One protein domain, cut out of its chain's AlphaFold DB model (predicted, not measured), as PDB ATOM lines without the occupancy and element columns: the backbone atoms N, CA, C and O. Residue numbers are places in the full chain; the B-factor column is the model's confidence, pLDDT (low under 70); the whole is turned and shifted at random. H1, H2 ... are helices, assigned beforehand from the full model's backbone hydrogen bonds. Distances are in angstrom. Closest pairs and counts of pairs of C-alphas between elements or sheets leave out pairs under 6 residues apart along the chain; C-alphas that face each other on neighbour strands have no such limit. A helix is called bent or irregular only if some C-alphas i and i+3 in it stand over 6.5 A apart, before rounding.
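What this domain is: This is residues 2 to 77 of the 133 residues of the protein "Antirestriction protein ArdA" of Acinetobacter indicus (UniProt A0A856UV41). Two helices of equal length, H2 and H3, run roughly side by side and opposite ways, and H4 is set crosswise to H3 on the side of H3's residues 54 to 58. Before them, the short H1 sits at one end of a long loop, residues 9 to 31, which runs out and folds back to H2; residues 8 to 14 stick out. The printed part has 76 residues with four named helices, H1 to H4 in order, and no named strand, in the class all helix. It is compact, with a radius of gyration of the C-alphas of 12.9 A, and flat, spanning 36 by 32 by 15 A.

How they stand to each other: H1, residues 4 to 8, is close but not clearly touching H2, residues 32 to 44; their closest C-alphas, of Leu 4 and Phe 32, are 6.9 A apart. H2 is close but not clearly touching H3, residues 48 to 60, with the closest C-alphas, of Leu 41 and Leu 51, 7.9 A apart; they run opposite ways at a tilt of 36 degrees, only just steep. H3 touches H4, residues 67 to 76, with its residues 54 to 58 alone, about perpendicular at 90 degrees; the closest C-alphas are those of Phe 54 and Ala 69, 5.3 A. H1 is apart from H3 and H4. Every O i to N i+4 pair is within hydrogen-bond range in H1, H2 and H3, and 5 of 6 in H4.

Where its parts are: H1 begins at C-alpha 4 (322.535, 335.425, 257.278). H2 measures 18.5 A, H3 18.2 A and H4 15.2 A, ending at C-alpha 76 (315.426, 308.982, 244.542). H4 is only just irregular, with C-alphas 67 and 70 6.9 A apart.

The domain as a whole: The farthest C-alphas, of Asp 10 and Glu 75, are 37.0 A apart. The printed part has no cut; the link from H1 to H2 is long. Residues 2 to 5, 7 and 10 to 23 have pLDDT under 70.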
ATOM      1  N   GLU A   2     323.198 338.267 250.686       56.34
ATOM      2  CA  GLU A   2     323.832 338.596 251.971       56.34
ATOM      3  C   GLU A   2     323.742 337.350 252.860       56.34
ATOM      4  O   GLU A   2     322.667 336.752 252.942       56.34
ATOM      5  N   ASP A   3     324.875 336.917 253.414       67.31
ATOM      6  CA  ASP A   3     324.955 335.785 254.342       67.31
ATOM      7  C   ASP A   3     324.145 336.137 255.592       67.31
ATOM      8  O   ASP A   3     324.266 337.246 256.122       67.31
ATOM      9  N   LEU A   4     323.294 335.220 256.052       67.56
ATOM     10  CA  LEU A   4     322.535 335.425 257.278       67.56
ATOM     11  C   LEU A   4     323.477 335.767 258.442       67.56
ATOM     12  O   LEU A   4     323.201 336.706 259.184       67.56
ATOM     13  N   ASN A   5     324.633 335.104 258.534       67.94
ATOM     14  CA  ASN A   5     325.627 335.356 259.578       67.94
ATOM     15  C   ASN A   5     326.157 336.799 259.558       67.94
ATOM     16  O   ASN A   5     326.418 337.369 260.616       67.94
ATOM     17  N   ASP A   6     326.245 337.430 258.383       71.69
ATOM     18  CA  ASP A   6     326.657 338.834 258.261       71.69
ATOM     19  C   ASP A   6     325.579 339.805 258.783       71.69
ATOM     20  O   ASP A   6     325.889 340.931 259.181       71.69
ATOM     21  N   ILE A   7     324.308 339.384 258.783       69.38
ATOM     22  CA  ILE A   7     323.153 340.200 259.185       69.38
ATOM     23  C   ILE A   7     322.875 340.080 260.687       69.38
ATOM     24  O   ILE A   7     322.619 341.090 261.347       69.38
ATOM     25  N   ILE A   8     322.890 338.859 261.224       72.38
ATOM     26  CA  ILE A   8     322.537 338.578 262.626       72.38
ATOM     27  C   ILE A   8     323.754 338.430 263.547       72.38
ATOM     28  O   ILE A   8     323.600 338.594 264.759       72.38
ATOM     29  N   GLY A   9     324.962 338.199 263.023       70.69
ATOM     30  CA  GLY A   9     326.148 337.934 263.845       70.69
ATOM     31  C   GLY A   9     325.944 336.723 264.764       70.69
ATOM     32  O   GLY A   9     325.327 335.744 264.362       70.69
ATOM     33  N   ASP A  10     326.385 336.821 266.022       66.56
ATOM     34  CA  ASP A  10     326.245 335.763 267.044       66.56
ATOM     35  C   ASP A  10     324.842 335.728 267.705       66.56
ATOM     36  O   ASP A  10     324.701 335.357 268.871       66.56
ATOM     37  N   THR A  11     323.793 336.197 267.022       64.12
ATOM     38  CA  THR A  11     322.441 336.246 267.604       64.12
ATOM     39  C   THR A  11     321.784 334.865 267.558       64.12
ATOM     40  O   THR A  11     321.407 334.396 266.487       64.12
ATOM     41  N   GLU A  12     321.578 334.250 268.722       61.88
ATOM     42  CA  GLU A  12     320.770 333.032 268.870       61.88
ATOM     43  C   GLU A  12     319.265 333.364 268.893       61.88
ATOM     44  O   GLU A  12     318.828 334.323 269.539       61.88
ATOM     45  N   ILE A  13     318.458 332.578 268.170       67.56
ATOM     46  CA  ILE A  13     316.996 332.715 268.103       67.56
ATOM     47  C   ILE A  13     316.361 331.534 268.842       67.56
ATOM     48  O   ILE A  13     316.441 330.396 268.389       67.56
ATOM     49  N   GLU A  14     315.699 331.815 269.965       59.59
ATOM     50  CA  GLU A  14     315.025 330.808 270.794       59.59
ATOM     51  C   GLU A  14     313.515 330.740 270.493       59.59
ATOM     52  O   GLU A  14     312.800 331.748 270.543       59.59
ATOM     53  N   PHE A  15     312.999 329.533 270.226       63.94
ATOM     54  CA  PHE A  15     311.577 329.285 269.963       63.94
ATOM     55  C   PHE A  15     310.860 328.733 271.207       63.94
ATOM     56  O   PHE A  15     310.761 327.528 271.421       63.94
ATOM     57  N   TRP A  16     310.275 329.633 272.001       57.12
ATOM     58  CA  TRP A  16     309.624 329.343 273.293       57.12
ATOM     59  C   TRP A  16     308.435 328.361 273.252       57.12
ATOM     60  O   TRP A  16     308.041 327.827 274.282       57.12
ATOM     61  N   GLN A  17     307.820 328.119 272.088       53.81
ATOM     62  CA  GLN A  17     306.720 327.144 271.951       53.81
ATOM     63  C   GLN A  17     307.199 325.704 271.708       53.81
ATOM     64  O   GLN A  17     306.369 324.799 271.648       53.81
ATOM     65  N   VAL A  18     308.512 325.493 271.581       55.75
ATOM     66  CA  VAL A  18     309.133 324.194 271.268       55.75
ATOM     67  C   VAL A  18     309.945 323.644 272.460       55.75
ATOM     68  O   VAL A  18     310.523 322.558 272.372       55.75
ATOM     69  N   GLU A  19     309.967 324.362 273.595       49.00
ATOM     70  CA  GLU A  19     310.723 323.985 274.801       49.00
ATOM     71  C   GLU A  19     310.372 322.563 275.285       49.00
ATOM     72  O   GLU A  19     309.205 322.223 275.508       49.00
ATOM     73  N   GLY A  20     311.407 321.731 275.445       55.09
ATOM     74  CA  GLY A  20     311.339 320.360 275.956       55.09
ATOM     75  C   GLY A  20     311.184 319.238 274.919       55.09
ATOM     76  O   GLY A  20     311.371 318.078 275.283       55.09
ATOM     77  N   LEU A  21     310.856 319.528 273.654       56.97
ATOM     78  CA  LEU A  21     310.705 318.489 272.615       56.97
ATOM     79  C   LEU A  21     311.872 318.430 271.625       56.97
ATOM     80  O   LEU A  21     312.081 317.388 271.010       56.97
ATOM     81  N   ARG A  22     312.601 319.538 271.452       64.19
ATOM     82  CA  ARG A  22     313.579 319.729 270.366       64.19
ATOM     83  C   ARG A  22     314.864 320.439 270.803       64.19
ATOM     84  O   ARG A  22     315.531 321.055 269.983       64.19
ATOM     85  N   GLU A  23     315.207 320.373 272.089       66.44
ATOM     86  CA  GLU A  23     316.412 321.031 272.634       66.44
ATOM     87  C   GLU A  23     317.708 320.541 271.971       66.44
ATOM     88  O   GLU A  23     318.655 321.309 271.836       66.44
ATOM     89  N   ASP A  24     317.716 319.296 271.492       72.06
ATOM     90  CA  ASP A  24     318.851 318.694 270.789       72.06
ATOM     91  C   ASP A  24     318.797 318.901 269.260       72.06
ATOM     92  O   ASP A  24     319.603 318.322 268.535       72.06
ATOM     93  N   THR A  25     317.834 319.679 268.745       73.25
ATOM     94  CA  THR A  25     317.709 319.949 267.307       73.25
ATOM     95  C   THR A  25     318.531 321.168 266.900       73.25
ATOM     96  O   THR A  25     318.334 322.263 267.421       73.25
ATOM     97  N   TYR A  26     319.416 320.994 265.924       76.75
ATOM     98  CA  TYR A  26     320.287 322.040 265.402       76.75
ATOM     99  C   TYR A  26     320.359 321.971 263.877       76.75
ATOM    100  O   TYR A  26     320.485 320.895 263.302       76.75
ATOM    101  N   MET A  27     320.318 323.123 263.209       78.12
ATOM    102  CA  MET A  27     320.480 323.198 261.758       78.12
ATOM    103  C   MET A  27     321.218 324.478 261.377       78.12
ATOM    104  O   MET A  27     320.854 325.565 261.828       78.12
ATOM    105  N   ASN A  28     322.240 324.358 260.528       78.69
ATOM    106  CA  ASN A  28     322.896 325.526 259.938       78.69
ATOM    107  C   ASN A  28     322.130 325.992 258.702       78.69
ATOM    108  O   ASN A  28     321.861 325.191 257.808       78.69
ATOM    109  N   VAL A  29     321.822 327.284 258.624       80.06
ATOM    110  CA  VAL A  29     321.072 327.880 257.513       80.06
ATOM    111  C   VAL A  29     321.765 329.145 257.017       80.06
ATOM    112  O   VAL A  29     322.230 329.961 257.807       80.06
ATOM    113  N   ASP A  30     321.827 329.312 255.696       77.31
ATOM    114  CA  ASP A  30     322.615 330.385 255.066       77.31
ATOM    115  C   ASP A  30     321.801 331.669 254.833       77.31
ATOM    116  O   ASP A  30     322.350 332.732 254.542       77.31
ATOM    117  N   ASN A  31     320.467 331.576 254.877       81.12
ATOM    118  CA  ASN A  31     319.549 332.672 254.578       81.12
ATOM    119  C   ASN A  31     318.184 332.477 255.270       81.12
ATOM    120  O   ASN A  31     317.866 331.400 255.767       81.12
ATOM    121  N   PHE A  32     317.357 333.529 255.285       83.12
ATOM    122  CA  PHE A  32     316.061 333.511 255.977       83.12
ATOM    123  C   PHE A  32     315.068 332.514 255.378       83.12
ATOM    124  O   PHE A  32     314.218 332.020 256.108       83.12
ATOM    125  N   LYS A  33     315.171 332.216 254.075       84.44
ATOM    126  CA  LYS A  33     314.303 331.224 253.439       84.44
ATOM    127  C   LYS A  33     314.637 329.826 253.960       84.44
ATOM    128  O   LYS A  33     313.739 329.103 254.362       84.44
ATOM    129  N   ASP A  34     315.921 329.487 254.026       82.25
ATOM    130  CA  ASP A  34     316.366 328.207 254.586       82.25
ATOM    131  C   ASP A  34     315.978 328.075 256.071       82.25
ATOM    132  O   ASP A  34     315.610 326.989 256.503       82.25
ATOM    133  N   LEU A  35     316.001 329.176 256.838       84.06
ATOM    134  CA  LEU A  35     315.507 329.201 258.221       84.06
ATOM    135  C   LEU A  35     313.999 328.920 258.306       84.06
ATOM    136  O   LEU A  35     313.576 328.139 259.151       84.06
ATOM    137  N   GLU A  36     313.192 329.562 257.456       85.56
ATOM    138  CA  GLU A  36     311.741 329.337 257.389       85.56
ATOM    139  C   GLU A  36     311.438 327.865 257.086       85.56
ATOM    140  O   GLU A  36     310.715 327.222 257.846       85.56
ATOM    141  N   THR A  37     312.092 327.298 256.070       86.25
ATOM    142  CA  THR A  37     311.944 325.882 255.711       86.25
ATOM    143  C   THR A  37     312.409 324.941 256.825       86.25
ATOM    144  O   THR A  37     311.735 323.961 257.125       86.25
ATOM    145  N   ALA A  38     313.533 325.232 257.488       84.62
ATOM    146  CA  ALA A  38     314.019 324.424 258.606       84.62
ATOM    147  C   ALA A  38     312.988 324.348 259.744       84.62
ATOM    148  O   ALA A  38     312.758 323.282 260.314       84.62
ATOM    149  N   ILE A  39     312.338 325.474 260.055       83.62
ATOM    150  CA  ILE A  39     311.283 325.533 261.071       83.62
ATOM    151  C   ILE A  39     310.066 324.712 260.636       83.62
ATOM    152  O   ILE A  39     309.508 323.994 261.464       83.62
ATOM    153  N   GLU A  40     309.662 324.780 259.367       85.94
ATOM    154  CA  GLU A  40     308.547 323.984 258.835       85.94
ATOM    155  C   GLU A  40     308.816 322.480 258.957       85.94
ATOM    156  O   GLU A  40     308.017 321.775 259.573       85.94
ATOM    157  N   LEU A  41     309.987 322.009 258.516       84.50
ATOM    158  CA  LEU A  41     310.398 320.603 258.642       84.50
ATOM    159  C   LEU A  41     310.391 320.143 260.109       84.50
ATOM    160  O   LEU A  41     309.917 319.057 260.463       84.50
ATOM    161  N   ILE A  42     310.865 321.010 261.005       83.62
ATOM    162  CA  ILE A  42     310.815 320.783 262.446       83.62
ATOM    163  C   ILE A  42     309.363 320.675 262.947       83.62
ATOM    164  O   ILE A  42     309.031 319.789 263.740       83.62
ATOM    165  N   MET A  43     308.465 321.540 262.495       81.31
ATOM    166  CA  MET A  43     307.054 321.488 262.881       81.31
ATOM    167  C   MET A  43     306.330 320.253 262.327       81.31
ATOM    168  O   MET A  43     305.411 319.753 262.978       81.31
ATOM    169  N   GLU A  44     306.762 319.732 261.180       83.69
ATOM    170  CA  GLU A  44     306.204 318.536 260.536       83.69
ATOM    171  C   GLU A  44     306.616 317.219 261.205       83.69
ATOM    172  O   GLU A  44     305.984 316.185 260.985       83.69
ATOM    173  N   GLY A  45     307.602 317.255 262.103       80.19
ATOM    174  CA  GLY A  45     307.991 316.093 262.904       80.19
ATOM    175  C   GLY A  45     309.304 315.435 262.489       80.19
ATOM    176  O   GLY A  45     309.667 314.441 263.108       80.19
ATOM    177  N   HIS A  46     310.046 316.007 261.534       82.69
ATOM    178  CA  HIS A  46     311.366 315.506 261.136       82.69
ATOM    179  C   HIS A  46     312.354 315.541 262.294       82.69
ATOM    180  O   HIS A  46     312.409 316.546 262.996       82.69
ATOM    181  N   PHE A  47     313.122 314.482 262.526       84.19
ATOM    182  CA  PHE A  47     314.113 314.444 263.608       84.19
ATOM    183  C   PHE A  47     315.469 314.991 263.147       84.19
ATOM    184  O   PHE A  47     315.647 315.332 261.982       84.19
ATOM    185  N   GLN A  48     316.438 315.078 264.064       85.06
ATOM    186  CA  GLN A  48     317.782 315.564 263.734       85.06
ATOM    187  C   GLN A  48     318.421 314.777 262.578       85.06
ATOM    188  O   GLN A  48     319.028 315.382 261.706       85.06
ATOM    189  N   GLU A  49     318.228 313.455 262.538       85.19
ATOM    190  CA  GLU A  49     318.768 312.590 261.478       85.19
ATOM    191  C   GLU A  49     318.239 312.974 260.084       85.19
ATOM    192  O   GLU A  49     319.012 313.017 259.127       85.19
ATOM    193  N   ASP A  50     316.954 313.327 259.978       86.94
ATOM    194  CA  ASP A  50     316.344 313.776 258.721       86.94
ATOM    195  C   ASP A  50     316.914 315.137 258.291       86.94
ATOM    196  O   ASP A  50     317.245 315.353 257.126       86.94
ATOM    197  N   LEU A  51     317.068 316.062 259.243       87.50
ATOM    198  CA  LEU A  51     317.604 317.399 258.979       87.50
ATOM    199  C   LEU A  51     319.074 317.343 258.542       87.50
ATOM    200  O   LEU A  51     319.456 318.042 257.598       87.50
ATOM    201  N   ASP A  52     319.874 316.489 259.181       89.50
ATOM    202  CA  ASP A  52     321.270 316.242 258.812       89.50
ATOM    203  C   ASP A  52     321.361 315.674 257.388       89.50
ATOM    204  O   ASP A  52     322.177 316.138 256.585       89.50
ATOM    205  N   LEU A  53     320.481 314.726 257.044       90.69
ATOM    206  CA  LEU A  53     320.396 314.155 255.701       90.69
ATOM    207  C   LEU A  53     320.046 315.219 254.655       90.69
ATOM    208  O   LEU A  53     320.741 315.346 253.646       90.69
ATOM    209  N   PHE A  54     319.005 316.017 254.889       90.81
ATOM    210  CA  PHE A  54     318.579 317.065 253.958       90.81
ATOM    211  C   PHE A  54     319.658 318.132 253.760       90.81
ATOM    212  O   PHE A  54     319.895 318.595 252.639       90.81
ATOM    213  N   GLN A  55     320.370 318.482 254.831       88.94
ATOM    214  CA  GLN A  55     321.511 319.382 254.753       88.94
ATOM    215  C   GLN A  55     322.663 318.769 253.946       88.94
ATOM    216  O   GLN A  55     323.271 319.466 253.127       88.94
ATOM    217  N   GLN A  56     322.946 317.477 254.120       90.56
ATOM    218  CA  GLN A  56     323.960 316.776 253.337       90.56
ATOM    219  C   GLN A  56     323.599 316.748 251.844       90.56
ATOM    220  O   GLN A  56     324.435 317.104 251.014       90.56
ATOM    221  N   LEU A  57     322.345 316.443 251.498       90.69
ATOM    222  CA  LEU A  57     321.853 316.449 250.114       90.69
ATOM    223  C   LEU A  57     322.012 317.818 249.439       90.69
ATOM    224  O   LEU A  57     322.442 317.898 248.283       90.69
ATOM    225  N   LYS A  58     321.709 318.904 250.160       89.69
ATOM    226  CA  LYS A  58     321.926 320.278 249.679       89.69
ATOM    227  C   LYS A  58     323.417 320.568 249.481       89.69
ATOM    228  O   LYS A  58     323.803 321.105 248.444       89.69
ATOM    229  N   ASN A  59     324.258 320.211 250.451       88.94
ATOM    230  CA  ASN A  59     325.696 320.499 250.421       88.94
ATOM    231  C   ASN A  59     326.435 319.737 249.314       88.94
ATOM    232  O   ASN A  59     327.362 320.277 248.709       88.94
ATOM    233  N   GLU A  60     326.022 318.502 249.034       88.44
ATOM    234  CA  GLU A  60     326.564 317.686 247.943       88.44
ATOM    235  C   GLU A  60     325.998 318.085 246.567       88.44
ATOM    236  O   GLU A  60     326.549 317.712 245.532       88.44
ATOM    237  N   GLY A  61     324.963 318.932 246.544       87.56
ATOM    238  CA  GLY A  61     324.423 319.551 245.333       87.56
ATOM    239  C   GLY A  61     323.344 318.735 244.623       87.56
ATOM    240  O   GLY A  61     323.010 319.060 243.482       87.56
ATOM    241  N   TYR A  62     322.787 317.711 245.278       87.38
ATOM    242  CA  TYR A  62     321.662 316.926 244.753       87.38
ATOM    243  C   TYR A  62     320.371 317.740 244.700       87.38
ATOM    244  O   TYR A  62     319.579 317.605 243.768       87.38
ATOM    245  N   VAL A  63     320.202 318.649 245.660       89.69
ATOM    246  CA  VAL A  63     319.070 319.575 245.725       89.69
ATOM    247  C   VAL A  63     319.541 321.019 245.799       89.69
ATOM    248  O   VAL A  63     320.651 321.323 246.234       89.69
ATOM    249  N   LYS A  64     318.691 321.939 245.338       86.44
ATOM    250  CA  LYS A  64     319.032 323.369 245.279       86.44
ATOM    251  C   LYS A  64     318.841 324.072 246.617       86.44
ATOM    252  O   LYS A  64     319.493 325.082 246.870       86.44
ATOM    253  N   ASN A  65     317.897 323.597 247.417       85.38
ATOM    254  CA  ASN A  65     317.483 324.172 248.689       85.38
ATOM    255  C   ASN A  65     316.917 323.051 249.582       85.38
ATOM    256  O   ASN A  65     316.763 321.919 249.127       85.38
ATOM    257  N   LEU A  66     316.646 323.368 250.850       84.81
ATOM    258  CA  LEU A  66     316.110 322.404 251.818       84.81
ATOM    259  C   LEU A  66     314.650 322.010 251.542       84.81
ATOM    260  O   LEU A  66     314.245 320.922 251.926       84.81
ATOM    261  N   GLU A  67     313.882 322.868 250.865       84.88
ATOM    262  CA  GLU A  67     312.465 322.634 250.529       84.88
ATOM    263  C   GLU A  67     312.334 321.447 249.562       84.88
ATOM    264  O   GLU A  67     311.489 320.580 249.747       84.88
ATOM    265  N   ASP A  68     313.251 321.351 248.595       88.31
ATOM    266  CA  ASP A  68     313.296 320.266 247.611       88.31
ATOM    267  C   ASP A  68     313.897 318.958 248.186       88.31
ATOM    268  O   ASP A  68     313.845 317.914 247.535       88.31
ATOM    269  N   ALA A  69     314.518 318.991 249.375       89.25
ATOM    270  CA  ALA A  69     315.309 317.875 249.910       89.25
ATOM    271  C   ALA A  69     314.467 316.643 250.259       89.25
ATOM    272  O   ALA A  69     314.875 315.521 249.959       89.25
ATOM    273  N   GLN A  70     313.299 316.857 250.864       88.75
ATOM    274  CA  GLN A  70     312.398 315.779 251.262       88.75
ATOM    275  C   GLN A  70     311.804 315.067 250.042       88.75
ATOM    276  O   GLN A  70     311.922 313.852 249.930       88.75
ATOM    277  N   GLU A  71     311.219 315.823 249.107       89.69
ATOM    278  CA  GLU A  71     310.639 315.258 247.881       89.69
ATOM    279  C   GLU A  71     311.704 314.505 247.078       89.69
ATOM    280  O   GLU A  71     311.488 313.371 246.657       89.69
ATOM    281  N   TRP A  72     312.900 315.086 246.942       91.50
ATOM    282  CA  TRP A  72     313.998 314.414 246.260       91.50
ATOM    283  C   TRP A  72     314.417 313.121 246.968       91.50
ATOM    284  O   TRP A  72     314.672 312.123 246.291       91.50
ATOM    285  N   HIS A  73     314.485 313.118 248.304       90.62
ATOM    286  CA  HIS A  73     314.800 311.913 249.068       90.62
ATOM    287  C   HIS A  73     313.780 310.806 248.798       90.62
ATOM    288  O   HIS A  73     314.185 309.713 248.404       90.62
ATOM    289  N   ASP A  74     312.490 311.113 248.920       89.25
ATOM    290  CA  ASP A  74     311.403 310.152 248.726       89.25
ATOM    291  C   ASP A  74     311.366 309.588 247.292       89.25
ATOM    292  O   ASP A  74     311.033 308.420 247.084       89.25
ATOM    293  N   GLU A  75     311.719 310.397 246.287       90.00
ATOM    294  CA  GLU A  75     311.718 309.982 244.878       90.00
ATOM    295  C   GLU A  75     312.966 309.192 244.453       90.00
ATOM    296  O   GLU A  75     312.872 308.326 243.579       90.00
ATOM    297  N   ASN A  76     314.136 309.498 245.024       90.00
ATOM    298  CA  ASN A  76     315.426 308.982 244.542       90.00
ATOM    299  C   ASN A  76     316.047 307.924 245.460       90.00
ATOM    300  O   ASN A  76     317.020 307.267 245.061       90.00
ATOM    301  N   GLN A  77     315.522 307.752 246.678       91.38
ATOM    302  CA  GLN A  77     315.979 306.713 247.593       91.38
ATOM    303  C   GLN A  77     315.778 305.336 246.955       91.38
ATOM    304  O   GLN A  77     314.679 304.952 246.557       91.38
TER     305      GLN A  77